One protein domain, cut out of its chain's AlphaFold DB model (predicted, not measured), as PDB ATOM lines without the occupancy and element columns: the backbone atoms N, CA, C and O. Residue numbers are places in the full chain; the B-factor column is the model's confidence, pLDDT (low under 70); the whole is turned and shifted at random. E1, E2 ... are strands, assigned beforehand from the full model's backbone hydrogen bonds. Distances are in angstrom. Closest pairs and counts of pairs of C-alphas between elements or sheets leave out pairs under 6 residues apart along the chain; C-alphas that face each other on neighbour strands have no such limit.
ATOM      1  N   ASP A   3      76.180  77.366  29.605       85.06
ATOM      2  CA  ASP A   3      76.513  75.957  29.876       85.06
ATOM      3  C   ASP A   3      77.771  75.486  29.123       85.06
ATOM      4  O   ASP A   3      77.741  74.498  28.384       85.06
ATOM      5  N   CYS A   4      78.879  76.218  29.255       79.19
ATOM      6  CA  CYS A   4      80.086  75.961  28.466       79.19
ATOM      7  C   CYS A   4      81.340  75.813  29.333       79.19
ATOM      8  O   CYS A   4      81.605  76.658  30.185       79.19
ATOM      9  N   ASP A   5      82.123  74.765  29.061       81.50
ATOM     10  CA  ASP A   5      83.518  74.625  29.493       81.50
ATOM     11  C   ASP A   5      84.400  74.779  28.254       81.50
ATOM     12  O   ASP A   5      84.298  73.981  27.316       81.50
ATOM     13  N   CYS A   6      85.209  75.835  28.210       78.06
ATOM     14  CA  CYS A   6      86.073  76.100  27.072       78.06
ATOM     15  C   CYS A   6      87.496  76.453  27.489       78.06
ATOM     16  O   CYS A   6      87.765  77.024  28.548       78.06
ATOM     17  N   VAL A   7      88.416  76.103  26.598       76.44
ATOM     18  CA  VAL A   7      89.817  76.483  26.674       76.44
ATOM     19  C   VAL A   7      90.063  77.337  25.429       76.44
ATOM     20  O   VAL A   7      89.873  76.867  24.309       76.44
ATOM     21  N   CYS A   8      90.416  78.607  25.617       75.44
ATOM     22  CA  CYS A   8      90.751  79.543  24.542       75.44
ATOM     23  C   CYS A   8      92.097  80.252  24.778       75.44
ATOM     24  O   CYS A   8      92.528  80.405  25.916       75.44
ATOM     25  N   ASP A   9      92.735  80.759  23.718       76.25
ATOM     26  CA  ASP A   9      93.939  81.593  23.872       76.25
ATOM     27  C   ASP A   9      93.621  82.899  24.616       76.25
ATOM     28  O   ASP A   9      94.274  83.228  25.607       76.25
ATOM     29  N   THR A  10      92.555  83.583  24.197       73.50
ATOM     30  CA  THR A  10      92.044  84.800  24.835       73.50
ATOM     31  C   THR A  10      90.548  84.646  25.065       73.50
ATOM     32  O   THR A  10      89.812  84.363  24.120       73.50
ATOM     33  N   PHE A  11      90.085  84.843  26.302       70.50
ATOM     34  CA  PHE A  11      88.650  84.769  26.605       70.50
ATOM     35  C   PHE A  11      87.874  85.912  25.939       70.50
ATOM     36  O   PHE A  11      86.820  85.689  25.345       70.50
ATOM     37  N   PHE A  12      88.411  87.130  26.013       70.81
ATOM     38  CA  PHE A  12      87.754  88.316  25.478       70.81
ATOM     39  C   PHE A  12      88.783  89.320  24.958       70.81
ATOM     40  O   PHE A  12      89.577  89.854  25.729       70.81
ATOM     41  N   ASP A  13      88.753  89.599  23.654       72.56
ATOM     42  CA  ASP A  13      89.600  90.615  23.018       72.56
ATOM     43  C   ASP A  13      88.746  91.661  22.304       72.56
ATOM     44  O   ASP A  13      88.717  91.775  21.081       72.56
ATOM     45  N   VAL A  14      87.957  92.381  23.098       68.62
ATOM     46  CA  VAL A  14      87.073  93.440  22.607       68.62
ATOM     47  C   VAL A  14      87.542  94.765  23.193       68.62
ATOM     48  O   VAL A  14      87.907  94.838  24.369       68.62
ATOM     49  N   MET A  15      87.565  95.817  22.377       70.62
ATOM     50  CA  MET A  15      87.818  97.176  22.853       70.62
ATOM     51  C   MET A  15      86.484  97.901  23.072       70.62
ATOM     52  O   MET A  15      85.583  97.738  22.250       70.62
ATOM     53  N   PRO A  16      86.345  98.721  24.131       66.56
ATOM     54  CA  PRO A  16      85.176  99.572  24.336       66.56
ATOM     55  C   PRO A  16      85.240 100.756  23.365       66.56
ATOM     56  O   PRO A  16      85.548 101.887  23.734       66.56
ATOM     57  N   ASP A  17      85.021 100.466  22.092       72.56
ATOM     58  CA  ASP A  17      85.028 101.416  20.993       72.56
ATOM     59  C   ASP A  17      83.596 101.552  20.478       72.56
ATOM     60  O   ASP A  17      83.010 100.592  19.984       72.56
ATOM     61  N   SER A  24      75.769  94.538  23.837       76.44
ATOM     62  CA  SER A  24      74.939  94.843  25.006       76.44
ATOM     63  C   SER A  24      73.772  93.882  25.214       76.44
ATOM     64  O   SER A  24      73.383  93.144  24.309       76.44
ATOM     65  N   ASP A  25      73.207  93.922  26.423       80.75
ATOM     66  CA  ASP A  25      71.925  93.300  26.783       80.75
ATOM     67  C   ASP A  25      71.893  91.770  26.642       80.75
ATOM     68  O   ASP A  25      70.873  91.174  26.290       80.75
ATOM     69  N   PHE A  26      73.011  91.109  26.942       82.19
ATOM     70  CA  PHE A  26      73.084  89.651  27.013       82.19
ATOM     71  C   PHE A  26      73.524  89.160  28.385       82.19
ATOM     72  O   PHE A  26      74.245  89.830  29.124       82.19
ATOM     73  N   THR A  27      73.123  87.927  28.679       85.56
ATOM     74  CA  THR A  27      73.557  87.194  29.863       85.56
ATOM     75  C   THR A  27      74.611  86.162  29.468       85.56
ATOM     76  O   THR A  27      74.437  85.376  28.524       85.56
ATOM     77  N   LEU A  28      75.723  86.169  30.194       86.06
ATOM     78  CA  LEU A  28      76.677  85.073  30.237       86.06
ATOM     79  C   LEU A  28      76.372  84.256  31.484       86.06
ATOM     80  O   LEU A  28      76.416  84.785  32.592       86.06
ATOM     81  N   GLN A  29      76.031  82.988  31.293       88.94
ATOM     82  CA  GLN A  29      75.541  82.153  32.377       88.94
ATOM     83  C   GLN A  29      76.236  80.790  32.374       88.94
ATOM     84  O   GLN A  29      76.379  80.184  31.315       88.94
ATOM     85  N   ASP A  30      76.614  80.293  33.550       89.38
ATOM     86  CA  ASP A  30      77.139  78.936  33.748       89.38
ATOM     87  C   ASP A  30      78.326  78.637  32.807       89.38
ATOM     88  O   ASP A  30      78.312  77.691  32.013       89.38
ATOM     89  N   LEU A  31      79.348  79.500  32.854       84.62
ATOM     90  CA  LEU A  31      80.546  79.396  32.014       84.62
ATOM     91  C   LEU A  31      81.774  79.076  32.859       84.62
ATOM     92  O   LEU A  31      82.018  79.729  33.871       84.62
ATOM     93  N   ARG A  32      82.594  78.134  32.395       86.38
ATOM     94  CA  ARG A  32      83.929  77.875  32.931       86.38
ATOM     95  C   ARG A  32      84.959  77.992  31.820       86.38
ATOM     96  O   ARG A  32      84.901  77.272  30.830       86.38
ATOM     97  N   ILE A  33      85.890  78.916  31.974       83.25
ATOM     98  CA  ILE A  33      86.773  79.336  30.895       83.25
ATOM     99  C   ILE A  33      88.203  79.279  31.384       83.25
ATOM    100  O   ILE A  33      88.533  79.823  32.431       83.25
ATOM    101  N   ARG A  34      89.054  78.615  30.611       85.69
ATOM    102  CA  ARG A  34      90.496  78.559  30.839       85.69
ATOM    103  C   ARG A  34      91.179  79.327  29.717       85.69
ATOM    104  O   ARG A  34      91.138  78.894  28.566       85.69
ATOM    105  N   ALA A  35      91.767  80.474  30.041       82.25
ATOM    106  CA  ALA A  35      92.369  81.372  29.060       82.25
ATOM    107  C   ALA A  35      93.852  81.599  29.333       82.25
ATOM    108  O   ALA A  35      94.248  81.793  30.477       82.25
ATOM    109  N   ARG A  36      94.689  81.586  28.292       78.12
ATOM    110  CA  ARG A  36      96.115  81.925  28.444       78.12
ATOM    111  C   ARG A  36      96.300  83.419  28.702       78.12
ATOM    112  O   ARG A  36      97.147  83.810  29.497       78.12
ATOM    113  N   VAL A  37      95.526  84.244  28.007       73.56
ATOM    114  CA  VAL A  37      95.479  85.687  28.215       73.56
ATOM    115  C   VAL A  37      94.090  86.044  28.716       73.56
ATOM    116  O   VAL A  37      93.106  85.985  27.973       73.56
ATOM    117  N   ASP A  38      94.021  86.438  29.983       70.69
ATOM    118  CA  ASP A  38      92.831  87.073  30.524       70.69
ATOM    119  C   ASP A  38      92.901  88.583  30.273       70.69
ATOM    120  O   ASP A  38      93.583  89.330  30.973       70.69
ATOM    121  N   ASN A  39      92.227  89.020  29.211       67.81
ATOM    122  CA  ASN A  39      92.020  90.437  28.916       67.81
ATOM    123  C   ASN A  39      90.554  90.837  29.147       67.81
ATOM    124  O   ASN A  39      90.076  91.840  28.602       67.81
ATOM    125  N   PHE A  40      89.815  90.033  29.912       70.06
ATOM    126  CA  PHE A  40      88.440  90.330  30.252       70.06
ATOM    127  C   PHE A  40      88.379  91.494  31.246       70.06
ATOM    128  O   PHE A  40      89.127  91.580  32.215       70.06
ATOM    129  N   SER A  41      87.476  92.427  30.974       70.00
ATOM    130  CA  SER A  41      87.126  93.516  31.876       70.00
ATOM    131  C   SER A  41      85.644  93.778  31.675       70.00
ATOM    132  O   SER A  41      85.191  93.941  30.538       70.00
ATOM    133  N   GLU A  42      84.889  93.791  32.774       67.75
ATOM    134  CA  GLU A  42      83.446  94.048  32.753       67.75
ATOM    135  C   GLU A  42      83.130  95.400  32.099       67.75
ATOM    136  O   GLU A  42      82.129  95.532  31.401       67.75
ATOM    137  N   ASP A  43      84.046  96.364  32.222       69.94
ATOM    138  CA  ASP A  43      83.933  97.722  31.684       69.94
ATOM    139  C   ASP A  43      83.933  97.768  30.147       69.94
ATOM    140  O   ASP A  43      83.534  98.768  29.544       69.94
ATOM    141  N   LYS A  44      84.391  96.691  29.493       69.88
ATOM    142  CA  LYS A  44      84.422  96.580  28.028       69.88
ATOM    143  C   LYS A  44      83.042  96.316  27.427       69.88
ATOM    144  O   LYS A  44      82.870  96.479  26.221       69.88
ATOM    145  N   LEU A  45      82.069  95.913  28.244       74.25
ATOM    146  CA  LEU A  45      80.737  95.511  27.814       74.25
ATOM    147  C   LEU A  45      79.662  96.340  28.522       74.25
ATOM    148  O   LEU A  45      79.726  96.579  29.724       74.25
ATOM    149  N   ARG A  46      78.639  96.785  27.784       74.69
ATOM    150  CA  ARG A  46      77.528  97.552  28.371       74.69
ATOM    151  C   ARG A  46      76.357  96.632  28.672       74.69
ATOM    152  O   ARG A  46      75.972  95.843  27.821       74.69
ATOM    153  N   SER A  47      75.741  96.779  29.843       80.06
ATOM    154  CA  SER A  47      74.495  96.071  30.186       80.06
ATOM    155  C   SER A  47      74.589  94.539  30.078       80.06
ATOM    156  O   SER A  47      73.616  93.884  29.707       80.06
ATOM    157  N   VAL A  48      75.756  93.960  30.373       81.44
ATOM    158  CA  VAL A  48      75.947  92.503  30.389       81.44
ATOM    159  C   VAL A  48      75.765  91.972  31.798       81.44
ATOM    160  O   VAL A  48      76.265  92.552  32.760       81.44
ATOM    161  N   VAL A  49      75.043  90.862  31.911       86.50
ATOM    162  CA  VAL A  49      74.822  90.161  33.177       86.50
ATOM    163  C   VAL A  49      75.693  88.910  33.212       86.50
ATOM    164  O   VAL A  49      75.702  88.134  32.255       86.50
ATOM    165  N   TYR A  50      76.402  88.704  34.320       84.06
ATOM    166  CA  TYR A  50      77.235  87.527  34.555       84.06
ATOM    167  C   TYR A  50      76.634  86.686  35.678       84.06
ATOM    168  O   TYR A  50      76.464  87.161  36.799       84.06
ATOM    169  N   GLU A  51      76.334  85.424  35.388       89.94
ATOM    170  CA  GLU A  51      75.762  84.476  36.342       89.94
ATOM    171  C   GLU A  51      76.605  83.204  36.355       89.94
ATOM    172  O   GLU A  51      76.650  82.475  35.372       89.94
ATOM    173  N   ASN A  52      77.287  82.919  37.466       88.12
ATOM    174  CA  ASN A  52      78.116  81.713  37.595       88.12
ATOM    175  C   ASN A  52      79.150  81.557  36.452       88.12
ATOM    176  O   ASN A  52      79.261  80.510  35.814       88.12
ATOM    177  N   VAL A  53      79.891  82.633  36.173       83.56
ATOM    178  CA  VAL A  53      80.996  82.654  35.205       83.56
ATOM    179  C   VAL A  53      82.320  82.559  35.958       83.56
ATOM    180  O   VAL A  53      82.554  83.311  36.902       83.56
ATOM    181  N   GLN A  54      83.185  81.639  35.544       85.06
ATOM    182  CA  GLN A  54      84.520  81.434  36.097       85.06
ATOM    183  C   GLN A  54      85.544  81.519  34.972       85.06
ATOM    184  O   GLN A  54      85.430  80.800  33.979       85.06
ATOM    185  N   VAL A  55      86.543  82.382  35.139       80.25
ATOM    186  CA  VAL A  55      87.672  82.524  34.217       80.25
ATOM    187  C   VAL A  55      88.945  82.234  35.003       80.25
ATOM    188  O   VAL A  55      89.176  82.821  36.058       80.25
ATOM    189  N   GLU A  56      89.738  81.288  34.519       84.88
ATOM    190  CA  GLU A  56      90.988  80.844  35.129       84.88
ATOM    191  C   GLU A  56      92.132  80.989  34.113       84.88
ATOM    192  O   GLU A  56      91.945  80.771  32.912       84.88
ATOM    193  N   GLU A  57      93.334  81.318  34.591       81.62
ATOM    194  CA  GLU A  57      94.534  81.303  33.751       81.62
ATOM    195  C   GLU A  57      94.871  79.857  33.353       81.62
ATOM    196  O   GLU A  57      94.994  78.968  34.200       81.62
ATOM    197  N   SER A  58      95.036  79.608  32.054       76.69
ATOM    198  CA  SER A  58      95.460  78.302  31.560       76.69
ATOM    199  C   SER A  58      96.978  78.184  31.566       76.69
ATOM    200  O   SER A  58      97.688  78.967  30.938       76.69
TER     201      SER A  58
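What this domain is: This is residues 3 to 17 and 24 to 58 of the 72 residues of the protein "Galacturan 1 4-alpha-galacturonidase" of Clostridium sp. CAG:91 (UniProt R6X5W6). The chain is wound in stacked turns, a short solenoid: three sharply bent parallel strands, E1, E2 and E3, lie side by side as one curved wall, and residues 38 to 48 fold back from the end of E2 to the start of E3 to close a turn. Residues 11 to 17 turn back from the end of E1 in the same manner, but the turn from E1 to E2 is broken by a cut. The printed part has 50 residues, with no named helix and three named strands that follow each other as E1, E2, E3; they make one sheet in that same order, all parallel, and the class is all strand. The whole is compact, with a radius of gyration of the C-alphas of 10.8 A, and flat in outline, spanning 27 by 23 by 10 A.

How they stand to each other: E1, residues 3 to 10, is an edge strand of the sheet. It bends by 64 degrees at residue 7. Its neighbour is E2, residues 27 to 37, the inner strand, which bends by 94 degrees at residue 30. E1 and E2 are parallel, with 30 degrees between their N-to-C directions. Among the C-alphas that face each other across this pair are those of Asp 3 and Asp 30, 4.9 A apart, those of Val 7 and Arg 34, 4.7 A apart, and those of Thr 10 and Val 37, 4.9 A apart. Backbone N 32 and O 4, at 2.8 A, and N 8 and O 34, at 3.0 A, are within hydrogen-bond range. E3, residues 49 to 57, is the other edge strand and bends by 77 degrees at residue 52. E2 and E3 are parallel, with 17 degrees between their directions. The C-alphas of Thr 27 and Val 49, the first residues of the two strands, face each other at 4.6 A, and those of Asp 30 and Asn 52, where the two strands bend, face each other at 4.8 A. Backbone N 28 and O 49, at 2.8 A, and N 56 and O 33, at 2.8 A, are within hydrogen-bond range. The sheet is twisted, its C-alphas lying up to 5.6 A off their best plane. No two strands form a hairpin.

Where its parts are: E1 begins at C-alpha 3, at (76.513, 75.957, 29.876), and measures 18.6 A from its first to its last C-alpha. E2, with 11 residues the longest strand by residues, runs from C-alpha 27 at (73.557, 87.194, 29.863) to C-alpha 37 at (95.479, 85.687, 28.215), 22.0 A in all. Between E2 and E3, residues 42 to 44 are a short helical run. E3 measures 21.6 A and ends at C-alpha 57, at (94.534, 81.303, 33.751).

The domain as a whole: The two C-alphas farthest apart are those of Asp 25 and Ser 58, at 28.3 A, and the first and last printed C-alphas, those of Asp 3 and Ser 58, are 19.2 A apart. The full chain has 72 residues; the printed part begins at residue 3 and ends at residue 58. Residues 18 to 23 are cut out, and the gap from C-alpha 17 to C-alpha 24 is 12.7 A. The link from E1 to E2 runs across this cut, with 16 residues between the strands, 6 of them not printed. The link from E2 to E3, 11 residues, is a long one. The mean pLDDT of the printed part is 78.4, and the model's confidence is low, under 70, at residues 14, 16, 39 and 42 to 44.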